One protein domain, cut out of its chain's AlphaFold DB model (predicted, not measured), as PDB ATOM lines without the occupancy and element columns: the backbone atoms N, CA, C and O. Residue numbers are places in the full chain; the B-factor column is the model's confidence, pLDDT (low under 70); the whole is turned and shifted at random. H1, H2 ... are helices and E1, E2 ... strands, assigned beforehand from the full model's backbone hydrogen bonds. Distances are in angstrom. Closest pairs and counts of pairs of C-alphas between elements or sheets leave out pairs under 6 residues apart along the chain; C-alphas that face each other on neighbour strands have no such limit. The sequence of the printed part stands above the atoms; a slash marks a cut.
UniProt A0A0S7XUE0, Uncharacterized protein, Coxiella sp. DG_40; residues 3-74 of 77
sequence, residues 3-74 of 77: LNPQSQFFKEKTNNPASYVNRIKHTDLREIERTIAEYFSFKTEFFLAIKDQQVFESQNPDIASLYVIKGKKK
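This is residues 3 to 74 of the 77 residues of an uncharacterized protein of Coxiella sp. DG_40 (UniProt A0A0S7XUE0). A long ribbon of two antiparallel strands, E1 and E3, is widened at one end by short E2; on one face H1 covers that end and H3 the other, with H2 packed on H1, off the sheet. The printed part has 72 residues, with H1, H2, H3, E1, E2, E3 in chain order, a mixed class; the antiparallel sheet runs E2, E1, E3. It is only just compact, close to loose, radius of gyration of the C-alphas 13.3 A, spanning 40 by 26 by 14 A.

H1, residues 8 to 14, begins at C-alpha 8 (47.849, -47.521, -25.904). H2 is residues 20 to 23; H3, 29 to 39, 16.1 A; E1, 40 to 51, 32.6 A; E2, 54 to 56. E3, 64 to 73, 26.0 A, ends at C-alpha 73 (32.610, -47.142, 1.810).

H1 and H2 touch, closest C-alphas Thr 14 and Asn 22, 5.8 A. H1 runs across the strands, at 90 degrees to E1 on the local plane, closest C-alphas Phe 9 and Ile 50, 6.6 A. H3, on the same face, runs along E3 at 5 degrees on the local plane. Within hydrogen-bond range are N 43 and O 70 of E1 and E3, 2.9 A, and N 49 and O 56 of the hairpin E1 and E2, 2.8 A. Every O i to N i+4 pair is within range in H1, 5 of 7 in H3; H2 is too short for one.

The farthest C-alphas, Asp 52 and Lys 74, are 40.5 A apart. The printed part has no cut and no long link; no printed residue is under 70 in pLDDT.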
ATOM      1  N   LEU A   3      45.831 -49.875 -13.903       96.12
ATOM      2  CA  LEU A   3      46.197 -49.595 -15.287       96.12
ATOM      3  C   LEU A   3      44.951 -49.699 -16.163       96.12
ATOM      4  O   LEU A   3      44.157 -50.619 -15.989       96.12
ATOM      5  N   ASN A   4      44.805 -48.768 -17.100       96.62
ATOM      6  CA  ASN A   4      43.713 -48.742 -18.058       96.62
ATOM      7  C   ASN A   4      43.987 -49.733 -19.208       96.62
ATOM      8  O   ASN A   4      44.864 -49.456 -20.035       96.62
ATOM      9  N   PRO A   5      43.226 -50.836 -19.330       95.44
ATOM     10  CA  PRO A   5      43.453 -51.846 -20.364       95.44
ATOM     11  C   PRO A   5      43.151 -51.355 -21.784       95.44
ATOM     12  O   PRO A   5      43.624 -51.943 -22.756       95.44
ATOM     13  N   GLN A   6      42.384 -50.267 -21.922       95.00
ATOM     14  CA  GLN A   6      42.076 -49.652 -23.215       95.00
ATOM     15  C   GLN A   6      43.221 -48.773 -23.730       95.00
ATOM     16  O   GLN A   6      43.315 -48.552 -24.941       95.00
ATOM     17  N   SER A   7      44.107 -48.322 -22.838       95.81
ATOM     18  CA  SER A   7      45.186 -47.403 -23.186       95.81
ATOM     19  C   SER A   7      46.185 -48.012 -24.167       95.81
ATOM     20  O   SER A   7      46.504 -49.206 -24.119       95.81
ATOM     21  N   GLN A   8      46.741 -47.163 -25.027       94.31
ATOM     22  CA  GLN A   8      47.849 -47.521 -25.904       94.31
ATOM     23  C   GLN A   8      49.031 -48.090 -25.106       94.31
ATOM     24  O   GLN A   8      49.562 -49.136 -25.468       94.31
ATOM     25  N   PHE A   9      49.372 -47.475 -23.969       93.62
ATOM     26  CA  PHE A   9      50.443 -47.944 -23.088       93.62
ATOM     27  C   PHE A   9      50.239 -49.399 -22.643       93.62
ATOM     28  O   PHE A   9      51.163 -50.212 -22.706       93.62
ATOM     29  N   PHE A  10      49.026 -49.754 -22.208       94.44
ATOM     30  CA  PHE A  10      48.724 -51.117 -21.774       94.44
ATOM     31  C   PHE A  10      48.834 -52.115 -22.929       94.44
ATOM     32  O   PHE A  10      49.445 -53.175 -22.775       94.44
ATOM     33  N   LYS A  11      48.296 -51.758 -24.101       93.75
ATOM     34  CA  LYS A  11      48.355 -52.583 -25.316       93.75
ATOM     35  C   LYS A  11      49.801 -52.830 -25.758       93.75
ATOM     36  O   LYS A  11      50.192 -53.976 -25.963       93.75
ATOM     37  N   GLU A  12      50.627 -51.788 -25.812       93.25
ATOM     38  CA  GLU A  12      52.053 -51.895 -26.150       93.25
ATOM     39  C   GLU A  12      52.817 -52.773 -25.156       93.25
ATOM     40  O   GLU A  12      53.606 -53.633 -25.551       93.25
ATOM     41  N   LYS A  13      52.568 -52.598 -23.853       92.62
ATOM     42  CA  LYS A  13      53.210 -53.405 -22.811       92.62
ATOM     43  C   LYS A  13      52.754 -54.860 -22.823       92.62
ATOM     44  O   LYS A  13      53.553 -55.707 -22.438       92.62
ATOM     45  N   THR A  14      51.535 -55.154 -23.268       92.38
ATOM     46  CA  THR A  14      51.027 -56.530 -23.399       92.38
ATOM     47  C   THR A  14      51.760 -57.296 -24.505       92.38
ATOM     48  O   THR A  14      52.056 -58.479 -24.357       92.38
ATOM     49  N   ASN A  15      52.161 -56.610 -25.582       91.81
ATOM     50  CA  ASN A  15      52.912 -57.224 -26.682       91.81
ATOM     51  C   ASN A  15      54.330 -57.679 -26.289       91.81
ATOM     52  O   ASN A  15      54.946 -58.449 -27.020       91.81
ATOM     53  N   ASN A  16      54.864 -57.218 -25.152       92.88
ATOM     54  CA  ASN A  16      56.138 -57.691 -24.616       92.88
ATOM     55  C   ASN A  16      55.888 -58.829 -23.607       92.88
ATOM     56  O   ASN A  16      55.421 -58.538 -22.505       92.88
ATOM     57  N   PRO A  17      56.264 -60.091 -23.896       89.06
ATOM     58  CA  PRO A  17      56.008 -61.234 -23.012       89.06
ATOM     59  C   PRO A  17      56.600 -61.096 -21.601       89.06
ATOM     60  O   PRO A  17      56.010 -61.577 -20.635       89.06
ATOM     61  N   ALA A  18      57.732 -60.400 -21.460       92.81
ATOM     62  CA  ALA A  18      58.404 -60.189 -20.177       92.81
ATOM     63  C   ALA A  18      57.778 -59.059 -19.335       92.81
ATOM     64  O   ALA A  18      58.183 -58.831 -18.193       92.81
ATOM     65  N   SER A  19      56.806 -58.331 -19.886       93.50
ATOM     66  CA  SER A  19      56.153 -57.216 -19.210       93.50
ATOM     67  C   SER A  19      55.338 -57.669 -18.002       93.50
ATOM     68  O   SER A  19      54.595 -58.649 -18.053       93.50
ATOM     69  N   TYR A  20      55.398 -56.890 -16.920       91.56
ATOM     70  CA  TYR A  20      54.578 -57.127 -15.731       91.56
ATOM     71  C   TYR A  20      53.073 -57.018 -16.024       91.56
ATOM     72  O   TYR A  20      52.278 -57.620 -15.307       91.56
ATOM     73  N   VAL A  21      52.684 -56.288 -17.079       93.00
ATOM     74  CA  VAL A  21      51.282 -56.123 -17.499       93.00
ATOM     75  C   VAL A  21      50.632 -57.474 -17.802       93.00
ATOM     76  O   VAL A  21      49.478 -57.683 -17.445       93.00
ATOM     77  N   ASN A  22      51.397 -58.442 -18.309       92.62
ATOM     78  CA  ASN A  22      50.902 -59.795 -18.590       92.62
ATOM     79  C   ASN A  22      50.537 -60.592 -17.330       92.62
ATOM     80  O   ASN A  22      49.929 -61.654 -17.421       92.62
ATOM     81  N   ARG A  23      50.911 -60.109 -16.138       93.75
ATOM     82  CA  ARG A  23      50.533 -60.723 -14.857       93.75
ATOM     83  C   ARG A  23      49.186 -60.208 -14.335       93.75
ATOM     84  O   ARG A  23      48.695 -60.722 -13.331       93.75
ATOM     85  N   ILE A  24      48.595 -59.202 -14.984       93.75
ATOM     86  CA  ILE A  24      47.312 -58.612 -14.595       93.75
ATOM     87  C   ILE A  24      46.182 -59.504 -15.107       93.75
ATOM     88  O   ILE A  24      46.018 -59.686 -16.308       93.75
ATOM     89  N   LYS A  25      45.399 -60.061 -14.178       91.69
ATOM     90  CA  LYS A  25      44.316 -61.010 -14.488       91.69
ATOM     91  C   LYS A  25      42.961 -60.341 -14.718       91.69
ATOM     92  O   LYS A  25      42.161 -60.842 -15.495       91.69
ATOM     93  N   HIS A  26      42.700 -59.236 -14.024       94.12
ATOM     94  CA  HIS A  26      41.406 -58.556 -14.037       94.12
ATOM     95  C   HIS A  26      41.507 -57.287 -14.882       94.12
ATOM     96  O   HIS A  26      42.113 -56.306 -14.453       94.12
ATOM     97  N   THR A  27      40.948 -57.331 -16.091       94.94
ATOM     98  CA  THR A  27      41.036 -56.244 -17.080       94.94
ATOM     99  C   THR A  27      39.673 -55.734 -17.560       94.94
ATOM    100  O   THR A  27      39.624 -54.703 -18.226       94.94
ATOM    101  N   ASP A  28      38.554 -56.381 -17.214       95.81
ATOM    102  CA  ASP A  28      37.232 -55.814 -17.507       95.81
ATOM    103  C   ASP A  28      36.884 -54.746 -16.459       95.81
ATOM    104  O   ASP A  28      36.511 -55.046 -15.322       95.81
ATOM    105  N   LEU A  29      37.015 -53.476 -16.851       95.38
ATOM    106  CA  LEU A  29      36.706 -52.333 -15.988       95.38
ATOM    107  C   LEU A  29      35.253 -52.349 -15.500       95.38
ATOM    108  O   LEU A  29      34.997 -51.974 -14.359       95.38
ATOM    109  N   ARG A  30      34.311 -52.839 -16.313       95.94
ATOM    110  CA  ARG A  30      32.886 -52.877 -15.949       95.94
ATOM    111  C   ARG A  30      32.632 -53.908 -14.859       95.94
ATOM    112  O   ARG A  30      31.847 -53.659 -13.948       95.94
ATOM    113  N   GLU A  31      33.299 -55.060 -14.926       97.25
ATOM    114  CA  GLU A  31      33.207 -56.084 -13.880       97.25
ATOM    115  C   GLU A  31      33.809 -55.589 -12.558       97.25
ATOM    116  O   GLU A  31      33.217 -55.776 -11.488       97.25
ATOM    117  N   ILE A  32      34.951 -54.899 -12.636       96.25
ATOM    118  CA  ILE A  32      35.609 -54.277 -11.482       96.25
ATOM    119  C   ILE A  32      34.689 -53.227 -10.850       96.25
ATOM    120  O   ILE A  32      34.457 -53.258  -9.641       96.25
ATOM    121  N   GLU A  33      34.122 -52.326 -11.652       96.88
ATOM    122  CA  GLU A  33      33.183 -51.304 -11.185       96.88
ATOM    123  C   GLU A  33      31.941 -51.902 -10.540       96.88
ATOM    124  O   GLU A  33      31.545 -51.460  -9.461       96.88
ATOM    125  N   ARG A  34      31.353 -52.932 -11.160       97.50
ATOM    126  CA  ARG A  34      30.188 -53.631 -10.611       97.50
ATOM    127  C   ARG A  34      30.494 -54.199  -9.229       97.50
ATOM    128  O   ARG A  34      29.735 -53.957  -8.297       97.50
ATOM    129  N   THR A  35      31.626 -54.884  -9.087       96.62
ATOM    130  CA  THR A  35      32.058 -55.467  -7.808       96.62
ATOM    131  C   THR A  35      32.305 -54.386  -6.753       96.62
ATOM    132  O   THR A  35      31.892 -54.511  -5.603       96.62
ATOM    133  N   ILE A  36      32.943 -53.271  -7.125       95.69
ATOM    134  CA  ILE A  36      33.186 -52.153  -6.199       95.69
ATOM    135  C   ILE A  36      31.866 -51.486  -5.776       95.69
ATOM    136  O   ILE A  36      31.737 -51.076  -4.618       95.69
ATOM    137  N   ALA A  37      30.876 -51.405  -6.672       96.75
ATOM    138  CA  ALA A  37      29.575 -50.788  -6.408       96.75
ATOM    139  C   ALA A  37      28.791 -51.479  -5.291       96.75
ATOM    140  O   ALA A  37      27.973 -50.834  -4.630       96.75
ATOM    141  N   GLU A  38      29.044 -52.763  -5.039       96.75
ATOM    142  CA  GLU A  38      28.421 -53.504  -3.940       96.75
ATOM    143  C   GLU A  38      28.796 -52.904  -2.575       96.75
ATOM    144  O   GLU A  38      27.955 -52.799  -1.684       96.75
ATOM    145  N   TYR A  39      30.022 -52.389  -2.438       96.31
ATOM    146  CA  TYR A  39      30.580 -51.950  -1.153       96.31
ATOM    147  C   TYR A  39      30.802 -50.435  -1.045       96.31
ATOM    148  O   TYR A  39      30.866 -49.891   0.062       96.31
ATOM    149  N   PHE A  40      30.931 -49.731  -2.171       97.25
ATOM    150  CA  PHE A  40      31.310 -48.318  -2.212       97.25
ATOM    151  C   PHE A  40      30.349 -47.497  -3.071       97.25
ATOM    152  O   PHE A  40      29.827 -47.962  -4.080       97.25
ATOM    153  N   SER A  41      30.161 -46.234  -2.693       97.12
ATOM    154  CA  SER A  41      29.710 -45.194  -3.623       97.12
ATOM    155  C   SER A  41      30.955 -44.529  -4.198       97.12
ATOM    156  O   SER A  41      31.798 -44.060  -3.429       97.12
ATOM    157  N   PHE A  42      31.111 -44.503  -5.520       97.38
ATOM    158  CA  PHE A  42      32.357 -44.063  -6.148       97.38
ATOM    159  C   PHE A  42      32.143 -43.212  -7.399       97.38
ATOM    160  O   PHE A  42      31.052 -43.152  -7.960       97.38
ATOM    161  N   LYS A  43      33.219 -42.540  -7.805       97.62
ATOM    162  CA  LYS A  43      33.384 -41.899  -9.110       97.62
ATOM    163  C   LYS A  43      34.651 -42.428  -9.762       97.62
ATOM    164  O   LYS A  43      35.564 -42.871  -9.057       97.62
ATOM    165  N   THR A  44      34.703 -42.355 -11.081       97.56
ATOM    166  CA  THR A  44      35.860 -42.786 -11.854       97.56
ATOM    167  C   THR A  44      36.362 -41.684 -12.766       97.56
ATOM    168  O   THR A  44      35.621 -40.767 -13.120       97.56
ATOM    169  N   GLU A  45      37.640 -41.762 -13.107       97.62
ATOM    170  CA  GLU A  45      38.276 -40.878 -14.074       97.62
ATOM    171  C   GLU A  45      39.435 -41.601 -14.760       97.62
ATOM    172  O   GLU A  45      40.149 -42.408 -14.153       97.62
ATOM    173  N   PHE A  46      39.627 -41.299 -16.039       97.94
ATOM    174  CA  PHE A  46      40.872 -41.602 -16.727       97.94
ATOM    175  C   PHE A  46      41.895 -40.538 -16.352       97.94
ATOM    176  O   PHE A  46      41.575 -39.350 -16.318       97.94
ATOM    177  N   PHE A  47      43.113 -40.968 -16.052       97.00
ATOM    178  CA  PHE A  47      44.164 -40.068 -15.618       97.00
ATOM    179  C   PHE A  47      45.510 -40.502 -16.181       97.00
ATOM    180  O   PHE A  47      45.778 -41.695 -16.303       97.00
ATOM    181  N   LEU A  48      46.367 -39.516 -16.451       95.38
ATOM    182  CA  LEU A  48      47.796 -39.673 -16.726       95.38
ATOM    183  C   LEU A  48      48.133 -40.584 -17.921       95.38
ATOM    184  O   LEU A  48      48.041 -41.805 -17.857       95.38
ATOM    185  N   ALA A  49      48.609 -39.994 -19.009       94.69
ATOM    186  CA  ALA A  49      49.156 -40.695 -20.162       94.69
ATOM    187  C   ALA A  49      50.683 -40.840 -20.064       94.69
ATOM    188  O   ALA A  49      51.367 -40.013 -19.455       94.69
ATOM    189  N   ILE A  50      51.213 -41.897 -20.688       92.12
ATOM    190  CA  ILE A  50      52.653 -42.135 -20.828       92.12
ATOM    191  C   ILE A  50      52.965 -42.272 -22.315       92.12
ATOM    192  O   ILE A  50      52.462 -43.189 -22.962       92.12
ATOM    193  N   LYS A  51      53.813 -41.390 -22.845       86.81
ATOM    194  CA  LYS A  51      54.279 -41.448 -24.235       86.81
ATOM    195  C   LYS A  51      55.724 -40.981 -24.313       86.81
ATOM    196  O   LYS A  51      56.058 -39.973 -23.707       86.81
ATOM    197  N   ASP A  52      56.578 -41.719 -25.022       87.62
ATOM    198  CA  ASP A  52      57.985 -41.351 -25.246       87.62
ATOM    199  C   ASP A  52      58.743 -40.990 -23.952       87.62
ATOM    200  O   ASP A  52      59.510 -40.035 -23.898       87.62
ATOM    201  N   GLN A  53      58.498 -41.758 -22.880       85.75
ATOM    202  CA  GLN A  53      59.054 -41.547 -21.527       85.75
ATOM    203  C   GLN A  53      58.592 -40.254 -20.830       85.75
ATOM    204  O   GLN A  53      59.026 -39.967 -19.716       85.75
ATOM    205  N   GLN A  54      57.668 -39.511 -21.436       93.00
ATOM    206  CA  GLN A  54      57.003 -38.370 -20.828       93.00
ATOM    207  C   GLN A  54      55.695 -38.795 -20.168       93.00
ATOM    208  O   GLN A  54      54.995 -39.700 -20.629       93.00
ATOM    209  N   VAL A  55      55.372 -38.102 -19.081       94.44
ATOM    210  CA  VAL A  55      54.155 -38.293 -18.299       94.44
ATOM    211  C   VAL A  55      53.377 -36.988 -18.312       94.44
ATOM    212  O   VAL A  55      53.927 -35.943 -17.974       94.44
ATOM    213  N   PHE A  56      52.109 -37.044 -18.704       95.62
ATOM    214  CA  PHE A  56      51.246 -35.866 -18.771       95.62
ATOM    215  C   PHE A  56      49.806 -36.224 -18.419       95.62
ATOM    216  O   PHE A  56      49.386 -37.371 -18.556       95.62
ATOM    217  N   GLU A  57      49.034 -35.250 -17.949       96.75
ATOM    218  CA  GLU A  57      47.633 -35.471 -17.600       96.75
ATOM    219  C   GLU A  57      46.771 -35.664 -18.851       96.75
ATOM    220  O   GLU A  57      46.915 -34.964 -19.851       96.75
ATOM    221  N   SER A  58      45.858 -36.631 -18.793       96.38
ATOM    222  CA  SER A  58      44.868 -36.856 -19.837       96.38
ATOM    223  C   SER A  58      43.667 -37.603 -19.278       96.38
ATOM    224  O   SER A  58      43.835 -38.532 -18.489       96.38
ATOM    225  N   GLN A  59      42.475 -37.217 -19.733       96.88
ATOM    226  CA  GLN A  59      41.214 -37.919 -19.474       96.88
ATOM    227  C   GLN A  59      40.743 -38.749 -20.676       96.88
ATOM    228  O   GLN A  59      39.678 -39.362 -20.630       96.88
ATOM    229  N   ASN A  60      41.508 -38.771 -21.772       96.69
ATOM    230  CA  ASN A  60      41.151 -39.565 -22.940       96.69
ATOM    231  C   ASN A  60      41.461 -41.056 -22.663       96.69
ATOM    232  O   ASN A  60      42.626 -41.388 -22.424       96.69
ATOM    233  N   PRO A  61      40.459 -41.955 -22.733       95.62
ATOM    234  CA  PRO A  61      40.605 -43.375 -22.407       95.62
ATOM    235  C   PRO A  61      41.594 -44.133 -23.298       95.62
ATOM    236  O   PRO A  61      42.133 -45.153 -22.878       95.62
ATOM    237  N   ASP A  62      41.871 -43.659 -24.510       96.12
ATOM    238  CA  ASP A  62      42.794 -44.340 -25.420       96.12
ATOM    239  C   ASP A  62      44.262 -44.063 -25.079       96.12
ATOM    240  O   ASP A  62      45.138 -44.867 -25.404       96.12
ATOM    241  N   ILE A  63      44.551 -42.950 -24.397       95.56
ATOM    242  CA  ILE A  63      45.928 -42.525 -24.093       95.56
ATOM    243  C   ILE A  63      46.239 -42.500 -22.597       95.56
ATOM    244  O   ILE A  63      47.391 -42.694 -22.220       95.56
ATOM    245  N   ALA A  64      45.241 -42.282 -21.741       97.38
ATOM    246  CA  ALA A  64      45.415 -42.279 -20.297       97.38
ATOM    247  C   ALA A  64      45.750 -43.691 -19.809       97.38
ATOM    248  O   ALA A  64      44.944 -44.611 -19.926       97.38
ATOM    249  N   SER A  65      46.940 -43.863 -19.248       96.31
ATOM    250  CA  SER A  65      47.461 -45.133 -18.754       96.31
ATOM    251  C   SER A  65      46.799 -45.577 -17.452       96.31
ATOM    252  O   SER A  65      46.840 -46.769 -17.140       96.31
ATOM    253  N   LEU A  66      46.200 -44.661 -16.680       97.00
ATOM    254  CA  LEU A  66      45.545 -44.980 -15.414       97.00
ATOM    255  C   LEU A  66      44.028 -44.819 -15.487       97.00
ATOM    256  O   LEU A  66      43.494 -43.860 -16.041       97.00
ATOM    257  N   TYR A  67      43.353 -45.758 -14.833       97.69
ATOM    258  CA  TYR A  67      41.957 -45.649 -14.451       97.69
ATOM    259  C   TYR A  67      41.871 -45.491 -12.933       97.69
ATOM    260  O   TYR A  67      42.365 -46.318 -12.152       97.69
ATOM    261  N   VAL A  68      41.290 -44.384 -12.486       97.56
ATOM    262  CA  VAL A  68      41.199 -44.022 -11.075       97.56
ATOM    263  C   VAL A  68      39.768 -44.230 -10.618       97.56
ATOM    264  O   VAL A  68      38.828 -43.759 -11.241       97.56
ATOM    265  N   ILE A  69      39.614 -44.936  -9.500       97.19
ATOM    266  CA  ILE A  69      38.331 -45.145  -8.833       97.19
ATOM    267  C   ILE A  69      38.449 -44.506  -7.454       97.19
ATOM    268  O   ILE A  69      39.275 -44.931  -6.641       97.19
ATOM    269  N   LYS A  70      37.643 -43.475  -7.197       96.94
ATOM    270  CA  LYS A  70      37.583 -42.759  -5.920       96.94
ATOM    271  C   LYS A  70      36.259 -43.078  -5.239       96.94
ATOM    272  O   LYS A  70      35.207 -42.603  -5.663       96.94
ATOM    273  N   GLY A  71      36.316 -43.898  -4.192       95.31
ATOM    274  CA  GLY A  71      35.138 -44.406  -3.490       95.31
ATOM    275  C   GLY A  71      35.078 -44.023  -2.014       95.31
ATOM    276  O   GLY A  71      36.105 -43.850  -1.361       95.31
ATOM    277  N   LYS A  72      33.856 -43.944  -1.481       96.62
ATOM    278  CA  LYS A  72      33.555 -43.920  -0.045       96.62
ATOM    279  C   LYS A  72      32.800 -45.197   0.309       96.62
ATOM    280  O   LYS A  72      31.828 -45.541  -0.366       96.62
ATOM    281  N   LYS A  73      33.258 -45.908   1.345       95.31
ATOM    282  CA  LYS A  73      32.610 -47.142   1.810       95.31
ATOM    283  C   LYS A  73      31.171 -46.823   2.210       95.31
ATOM    284  O   LYS A  73      30.934 -45.820   2.886       95.31
ATOM    285  N   LYS A  74      30.221 -47.647   1.773       93.31
ATOM    286  CA  LYS A  74      28.839 -47.561   2.244       93.31
ATOM    287  C   LYS A  74      28.828 -47.964   3.718       93.31
ATOM    288  O   LYS A  74      29.463 -48.950   4.090       93.31
TER     289      LYS A  74